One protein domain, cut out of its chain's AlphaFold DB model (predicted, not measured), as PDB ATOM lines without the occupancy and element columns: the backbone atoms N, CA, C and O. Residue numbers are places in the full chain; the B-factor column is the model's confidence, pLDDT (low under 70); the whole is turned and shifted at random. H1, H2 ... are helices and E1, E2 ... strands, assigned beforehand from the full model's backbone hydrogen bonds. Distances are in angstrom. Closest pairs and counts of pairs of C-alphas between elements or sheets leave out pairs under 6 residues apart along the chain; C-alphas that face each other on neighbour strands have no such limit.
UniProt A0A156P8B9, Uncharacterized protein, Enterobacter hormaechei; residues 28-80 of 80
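This is residues 28 to 80 of the 80 residues of an uncharacterized protein of Enterobacter hormaechei (UniProt A0A156P8B9). A two-stranded antiparallel hairpin, the long E1 with the short E2 beside its second half, makes a narrow ribbon; H1 lies over E1 with its residues 28 to 36, and the short H2 follows E2 near the first half of E1. The hairpin's turn, residues 64 to 67, lies at one end of the long axis, and the loop around Ala 45, in the long stretch from 40 to 55, at the other. The printed part has 53 residues with two named helices and two named strands, in the order H1, E1, E2, H2; the class is mixed, helices and strands. It is compact, with a radius of gyration of the C-alphas of 11.3 A, and its outline is a rod spanning 35 by 16 by 15 A.

E1, residues 56 to 63, and E2, residues 68 to 71, are antiparallel neighbours at 148 degrees and form a hairpin. N 61 and O 70 are 2.9 A apart and N 63 and O 68 2.8 A, both within hydrogen-bond range. The closest C-alphas of H1, residues 28 to 39, and E1 are those of Val 32 and Phe 61, 7.6 A apart. H1 and E2 are apart. H1 is close to but not clearly touching H2, residues 74 to 77; their closest C-alphas are those of Leu 33 and Leu 77, 7.2 A apart. The closest C-alphas of E1 and H2 are those of Asp 58 and Thr 74, 7.2 A apart. In H1 every O i to N i+4 pair is within hydrogen-bond range; H2 is too short for such a pair, and its 1 O i to N i+3 pair is within range.

E1 is 20.1 A long, from C-alpha 56 at (-42.370, -38.152, 1.810) to C-alpha 63; E2 is 9.7 A. H1 is 16.4 A long and begins at C-alpha 28, (-49.175, -54.497, 2.542). H2, 4.8 A, ends at C-alpha 77, (-49.722, -41.083, 3.490).

The C-alphas of Ala 45 and Lys 67, the two farthest apart, are separated by 35.6 A. The printed part has no cut. The link from H1 to E1 is long, with 16 residues; those from E1 to E2 and from E2 to H2 are tight. Mean pLDDT of the printed part is 88.2, and residues 45 to 47 are under 70.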
ATOM      1  N   GLN A  28     -50.343 -55.124   3.204       88.88
ATOM      2  CA  GLN A  28     -49.175 -54.497   2.542       88.88
ATOM      3  C   GLN A  28     -49.077 -52.993   2.794       88.88
ATOM      4  O   GLN A  28     -48.019 -52.506   3.177       88.88
ATOM      5  N   ILE A  29     -50.178 -52.259   2.610       90.19
ATOM      6  CA  ILE A  29     -50.190 -50.802   2.758       90.19
ATOM      7  C   ILE A  29     -49.788 -50.397   4.183       90.19
ATOM      8  O   ILE A  29     -48.876 -49.593   4.342       90.19
ATOM      9  N   ASN A  30     -50.394 -50.981   5.221       89.81
ATOM     10  CA  ASN A  30     -50.069 -50.632   6.610       89.81
ATOM     11  C   ASN A  30     -48.644 -51.045   6.992       89.81
ATOM     12  O   ASN A  30     -47.982 -50.320   7.737       89.81
ATOM     13  N   THR A  31     -48.145 -52.166   6.456       91.56
ATOM     14  CA  THR A  31     -46.743 -52.565   6.634       91.56
ATOM     15  C   THR A  31     -45.797 -51.528   6.026       91.56
ATOM     16  O   THR A  31     -44.831 -51.132   6.676       91.56
ATOM     17  N   VAL A  32     -46.078 -51.042   4.809       92.62
ATOM     18  CA  VAL A  32     -45.271 -50.000   4.149       92.62
ATOM     19  C   VAL A  32     -45.286 -48.704   4.950       92.62
ATOM     20  O   VAL A  32     -44.225 -48.138   5.203       92.62
ATOM     21  N   LEU A  33     -46.467 -48.248   5.372       92.19
ATOM     22  CA  LEU A  33     -46.617 -47.018   6.151       92.19
ATOM     23  C   LEU A  33     -45.832 -47.105   7.465       92.19
ATOM     24  O   LEU A  33     -44.996 -46.245   7.731       92.19
ATOM     25  N   SER A  34     -46.012 -48.189   8.225       90.62
ATOM     26  CA  SER A  34     -45.282 -48.429   9.477       90.62
ATOM     27  C   SER A  34     -43.765 -48.448   9.269       90.62
ATOM     28  O   SER A  34     -43.026 -47.841  10.040       90.62
ATOM     29  N   ALA A  35     -43.294 -49.091   8.196       91.62
ATOM     30  CA  ALA A  35     -41.872 -49.153   7.880       91.62
ATOM     31  C   ALA A  35     -41.271 -47.779   7.539       91.62
ATOM     32  O   ALA A  35     -40.112 -47.521   7.866       91.62
ATOM     33  N   LEU A  36     -42.032 -46.893   6.887       91.81
ATOM     34  CA  LEU A  36     -41.593 -45.521   6.610       91.81
ATOM     35  C   LEU A  36     -41.591 -44.663   7.876       91.81
ATOM     36  O   LEU A  36     -40.651 -43.904   8.093       91.81
ATOM     37  N   VAL A  37     -42.605 -44.809   8.729       91.31
ATOM     38  CA  VAL A  37     -42.678 -44.120  10.025       91.31
ATOM     39  C   VAL A  37     -41.481 -44.479  10.911       91.31
ATOM     40  O   VAL A  37     -40.866 -43.588  11.503       91.31
ATOM     41  N   GLU A  38     -41.112 -45.764  10.957       89.56
ATOM     42  CA  GLU A  38     -39.936 -46.249  11.686       89.56
ATOM     43  C   GLU A  38     -38.624 -45.715  11.086       89.56
ATOM     44  O   GLU A  38     -37.776 -45.216  11.824       89.56
ATOM     45  N   ASP A  39     -38.466 -45.747   9.755       89.06
ATOM     46  CA  ASP A  39     -37.252 -45.259   9.073       89.06
ATOM     47  C   ASP A  39     -37.009 -43.760   9.300       89.06
ATOM     48  O   ASP A  39     -35.870 -43.312   9.432       89.06
ATOM     49  N   LEU A  40     -38.091 -42.986   9.382       87.06
ATOM     50  CA  LEU A  40     -38.062 -41.551   9.655       87.06
ATOM     51  C   LEU A  40     -37.946 -41.231  11.155       87.06
ATOM     52  O   LEU A  40     -37.846 -40.057  11.516       87.06
ATOM     53  N   ASN A  41     -37.947 -42.253  12.021       87.19
ATOM     54  CA  ASN A  41     -37.906 -42.132  13.479       87.19
ATOM     55  C   ASN A  41     -38.977 -41.164  14.023       87.19
ATOM     56  O   ASN A  41     -38.715 -40.348  14.913       87.19
ATOM     57  N   ILE A  42     -40.183 -41.217  13.445       84.12
ATOM     58  CA  ILE A  42     -41.282 -40.327  13.820       84.12
ATOM     59  C   ILE A  42     -41.915 -40.847  15.120       84.12
ATOM     60  O   ILE A  42     -42.298 -42.016  15.189       84.12
ATOM     61  N   PRO A  43     -42.060 -40.011  16.164       80.06
ATOM     62  CA  PRO A  43     -42.691 -40.430  17.410       80.06
ATOM     63  C   PRO A  43     -44.191 -40.693  17.206       80.06
ATOM     64  O   PRO A  43     -44.983 -39.773  17.026       80.06
ATOM     65  N   THR A  44     -44.598 -41.958  17.302       74.56
ATOM     66  CA  THR A  44     -45.972 -42.442  17.051       74.56
ATOM     67  C   THR A  44     -46.905 -42.355  18.262       74.56
ATOM     68  O   THR A  44     -47.913 -43.054  18.323       74.56
ATOM     69  N   ALA A  45     -46.582 -41.518  19.253       65.31
ATOM     70  CA  ALA A  45     -47.075 -41.685  20.621       65.31
ATOM     71  C   ALA A  45     -48.608 -41.740  20.771       65.31
ATOM     72  O   ALA A  45     -49.054 -42.421  21.686       65.31
ATOM     73  N   THR A  46     -49.408 -41.102  19.905       56.50
ATOM     74  CA  THR A  46     -50.890 -41.185  19.955       56.50
ATOM     75  C   THR A  46     -51.626 -40.624  18.726       56.50
ATOM     76  O   THR A  46     -52.859 -40.576  18.730       56.50
ATOM     77  N   GLN A  47     -50.933 -40.168  17.680       67.94
ATOM     78  CA  GLN A  47     -51.561 -39.472  16.552       67.94
ATOM     79  C   GLN A  47     -51.230 -40.137  15.225       67.94
ATOM     80  O   GLN A  47     -50.151 -40.690  15.044       67.94
ATOM     81  N   THR A  48     -52.187 -40.048  14.307       80.75
ATOM     82  CA  THR A  48     -51.993 -40.401  12.907       80.75
ATOM     83  C   THR A  48     -50.838 -39.583  12.329       80.75
ATOM     84  O   THR A  48     -50.821 -38.358  12.478       80.75
ATOM     85  N   VAL A  49     -49.876 -40.252  11.698       88.12
ATOM     86  CA  VAL A  49     -48.664 -39.633  11.167       88.12
ATOM     87  C   VAL A  49     -48.916 -39.154   9.743       88.12
ATOM     88  O   VAL A  49     -49.374 -39.897   8.879       88.12
ATOM     89  N   ASN A  50     -48.584 -37.896   9.474       90.75
ATOM     90  CA  ASN A  50     -48.638 -37.347   8.129       90.75
ATOM     91  C   ASN A  50     -47.256 -37.429   7.476       90.75
ATOM     92  O   ASN A  50     -46.435 -36.526   7.616       90.75
ATOM     93  N   LEU A  51     -46.998 -38.509   6.740       91.25
ATOM     94  CA  LEU A  51     -45.713 -38.739   6.075       91.25
ATOM     95  C   LEU A  51     -45.342 -37.613   5.095       91.25
ATOM     96  O   LEU A  51     -44.155 -37.329   4.925       91.25
ATOM     97  N   LEU A  52     -46.335 -36.931   4.512       91.88
ATOM     98  CA  LEU A  52     -46.109 -35.814   3.591       91.88
ATOM     99  C   LEU A  52     -45.436 -34.625   4.292       91.88
ATOM    100  O   LEU A  52     -44.512 -34.019   3.753       91.88
ATOM    101  N   GLU A  53     -45.835 -34.324   5.531       91.31
ATOM    102  CA  GLU A  53     -45.206 -33.270   6.345       91.31
ATOM    103  C   GLU A  53     -43.778 -33.629   6.772       91.31
ATOM    104  O   GLU A  53     -42.965 -32.746   7.047       91.31
ATOM    105  N   HIS A  54     -43.449 -34.921   6.763       89.56
ATOM    106  CA  HIS A  54     -42.114 -35.434   7.051       89.56
ATOM    107  C   HIS A  54     -41.236 -35.586   5.800       89.56
ATOM    108  O   HIS A  54     -40.143 -36.139   5.890       89.56
ATOM    109  N   GLY A  55     -41.675 -35.061   4.651       90.38
ATOM    110  CA  GLY A  55     -40.882 -35.002   3.424       90.38
ATOM    111  C   GLY A  55     -41.030 -36.211   2.509       90.38
ATOM    112  O   GLY A  55     -40.244 -36.324   1.571       90.38
ATOM    113  N   ILE A  56     -41.994 -37.105   2.764       93.62
ATOM    114  CA  ILE A  56     -42.370 -38.152   1.810       93.62
ATOM    115  C   ILE A  56     -43.246 -37.537   0.725       93.62
ATOM    116  O   ILE A  56     -44.293 -36.975   1.021       93.62
ATOM    117  N   ASP A  57     -42.828 -37.660  -0.527       91.00
ATOM    118  CA  ASP A  57     -43.562 -37.081  -1.656       91.00
ATOM    119  C   ASP A  57     -44.596 -38.086  -2.195       91.00
ATOM    120  O   ASP A  57     -45.800 -37.834  -2.179       91.00
ATOM    121  N   ASP A  58     -44.123 -39.278  -2.567       93.69
ATOM    122  CA  ASP A  58     -44.914 -40.365  -3.145       93.69
ATOM    123  C   ASP A  58     -44.403 -41.711  -2.623       93.69
ATOM    124  O   ASP A  58     -43.219 -41.842  -2.294       93.69
ATOM    125  N   VAL A  59     -45.260 -42.735  -2.579       95.25
ATOM    126  CA  VAL A  59     -44.877 -44.088  -2.146       95.25
ATOM    127  C   VAL A  59     -45.495 -45.128  -3.067       95.25
ATOM    128  O   VAL A  59     -46.692 -45.103  -3.334       95.25
ATOM    129  N   PHE A  60     -44.686 -46.090  -3.488       95.06
ATOM    130  CA  PHE A  60     -45.075 -47.224  -4.306       95.06
ATOM    131  C   PHE A  60     -44.585 -48.513  -3.660       95.06
ATOM    132  O   PHE A  60     -43.476 -48.570  -3.126       95.06
ATOM    133  N   PHE A  61     -45.374 -49.574  -3.753       94.00
ATOM    134  CA  PHE A  61     -44.943 -50.918  -3.384       94.00
ATOM    135  C   PHE A  61     -45.084 -51.861  -4.572       94.00
ATOM    136  O   PHE A  61     -45.930 -51.673  -5.445       94.00
ATOM    137  N   PHE A  62     -44.227 -52.874  -4.629       92.12
ATOM    138  CA  PHE A  62     -44.319 -53.884  -5.669       92.12
ATOM    139  C   PHE A  62     -45.344 -54.946  -5.270       92.12
ATOM    140  O   PHE A  62     -45.142 -55.681  -4.299       92.12
ATOM    141  N   ASP A  63     -46.435 -55.032  -6.026       88.62
ATOM    142  CA  ASP A  63     -47.427 -56.082  -5.868       88.62
ATOM    143  C   ASP A  63     -46.994 -57.346  -6.621       88.62
ATOM    144  O   ASP A  63     -46.940 -57.398  -7.854       88.62
ATOM    145  N   GLU A  64     -46.681 -58.395  -5.862       83.38
ATOM    146  CA  GLU A  64     -46.200 -59.669  -6.399       83.38
ATOM    147  C   GLU A  64     -47.281 -60.447  -7.167       83.38
ATOM    148  O   GLU A  64     -46.934 -61.300  -7.988       83.38
ATOM    149  N   VAL A  65     -48.568 -60.167  -6.927       84.50
ATOM    150  CA  VAL A  65     -49.692 -60.838  -7.603       84.50
ATOM    151  C   VAL A  65     -49.883 -60.269  -9.006       84.50
ATOM    152  O   VAL A  65     -49.929 -61.008  -9.989       84.50
ATOM    153  N   SER A  66     -49.935 -58.946  -9.105       86.50
ATOM    154  CA  SER A  66     -50.159 -58.190 -10.337       86.50
ATOM    155  C   SER A  66     -48.866 -57.924 -11.108       86.50
ATOM    156  O   SER A  66     -48.924 -57.490 -12.260       86.50
ATOM    157  N   LYS A  67     -47.704 -58.181 -10.484       87.62
ATOM    158  CA  LYS A  67     -46.349 -57.917 -10.999       87.62
ATOM    159  C   LYS A  67     -46.161 -56.461 -11.430       87.62
ATOM    160  O   LYS A  67     -45.588 -56.183 -12.486       87.62
ATOM    161  N   LYS A  68     -46.670 -55.529 -10.622       93.31
ATOM    162  CA  LYS A  68     -46.672 -54.087 -10.901       93.31
ATOM    163  C   LYS A  68     -46.327 -53.285  -9.658       93.31
ATOM    164  O   LYS A  68     -46.540 -53.734  -8.539       93.31
ATOM    165  N   TRP A  69     -45.815 -52.084  -9.888       93.62
ATOM    166  CA  TRP A  69     -45.725 -51.069  -8.850       93.62
ATOM    167  C   TRP A  69     -47.098 -50.441  -8.657       93.62
ATOM    168  O   TRP A  69     -47.677 -49.927  -9.614       93.62
ATOM    169  N   GLU A  70     -47.605 -50.510  -7.434       94.56
ATOM    170  CA  GLU A  70     -48.844 -49.866  -7.027       94.56
ATOM    171  C   GLU A  70     -48.527 -48.663  -6.149       94.56
ATOM    172  O   GLU A  70     -47.708 -48.739  -5.234       94.56
ATOM    173  N   GLU A  71     -49.165 -47.542  -6.457       95.12
ATOM    174  CA  GLU A  71     -49.037 -46.303  -5.700       95.12
ATOM    175  C   GLU A  71     -49.921 -46.354  -4.452       95.12
ATOM    176  O   GLU A  71     -51.098 -46.721  -4.521       95.12
ATOM    177  N   ILE A  72     -49.375 -45.938  -3.311       93.75
ATOM    178  CA  ILE A  72     -50.160 -45.686  -2.107       93.75
ATOM    179  C   ILE A  72     -50.756 -44.283  -2.228       93.75
ATOM    180  O   ILE A  72     -50.007 -43.305  -2.234       93.75
ATOM    181  N   PRO A  73     -52.094 -44.141  -2.268       93.38
ATOM    182  CA  PRO A  73     -52.704 -42.833  -2.446       93.38
ATOM    183  C   PRO A  73     -52.327 -41.879  -1.308       93.38
ATOM    184  O   PRO A  73     -52.416 -42.243  -0.135       93.38
ATOM    185  N   THR A  74     -52.028 -40.622  -1.638       90.19
ATOM    186  CA  THR A  74     -51.593 -39.575  -0.687       90.19
ATOM    187  C   THR A  74     -52.492 -39.410   0.543       90.19
ATOM    188  O   THR A  74     -52.004 -39.118   1.631       90.19
ATOM    189  N   LYS A  75     -53.801 -39.677   0.429       91.56
ATOM    190  CA  LYS A  75     -54.737 -39.669   1.575       91.56
ATOM    191  C   LYS A  75     -54.385 -40.679   2.679       91.56
ATOM    192  O   LYS A  75     -54.784 -40.475   3.822       91.56
ATOM    193  N   TRP A  76     -53.708 -41.773   2.328       91.81
ATOM    194  CA  TRP A  76     -53.189 -42.767   3.271       91.81
ATOM    195  C   TRP A  76     -51.839 -42.321   3.835       91.81
ATOM    196  O   TRP A  76     -51.604 -42.499   5.018       91.81
ATOM    197  N   LEU A  77     -50.996 -41.661   3.031       90.31
ATOM    198  CA  LEU A  77     -49.722 -41.083   3.490       90.31
ATOM    199  C   LEU A  77     -49.927 -39.976   4.525       90.31
ATOM    200  O   LEU A  77     -49.192 -39.889   5.503       90.31
ATOM    201  N   ALA A  78     -50.969 -39.163   4.346       88.75
ATOM    202  CA  ALA A  78     -51.378 -38.159   5.320       88.75
ATOM    203  C   ALA A  78     -51.964 -38.764   6.606       88.75
ATOM    204  O   ALA A  78     -52.292 -38.026   7.536       88.75
ATOM    205  N   ARG A  79     -52.180 -40.089   6.625       87.12
ATOM    206  CA  ARG A  79     -52.880 -40.799   7.690       87.12
ATOM    207  C   ARG A  79     -52.212 -42.127   8.102       87.12
ATOM    208  O   ARG A  79     -52.931 -43.085   8.392       87.12
ATOM    209  N   ALA A  80     -50.883 -42.170   8.100       81.38
ATOM    210  CA  ALA A  80     -50.087 -43.343   8.462       81.38
ATOM    211  C   ALA A  80     -50.200 -43.723   9.945       81.38
ATOM    212  O   ALA A  80     -50.435 -42.823  10.792       81.38
TER     213      ALA A  80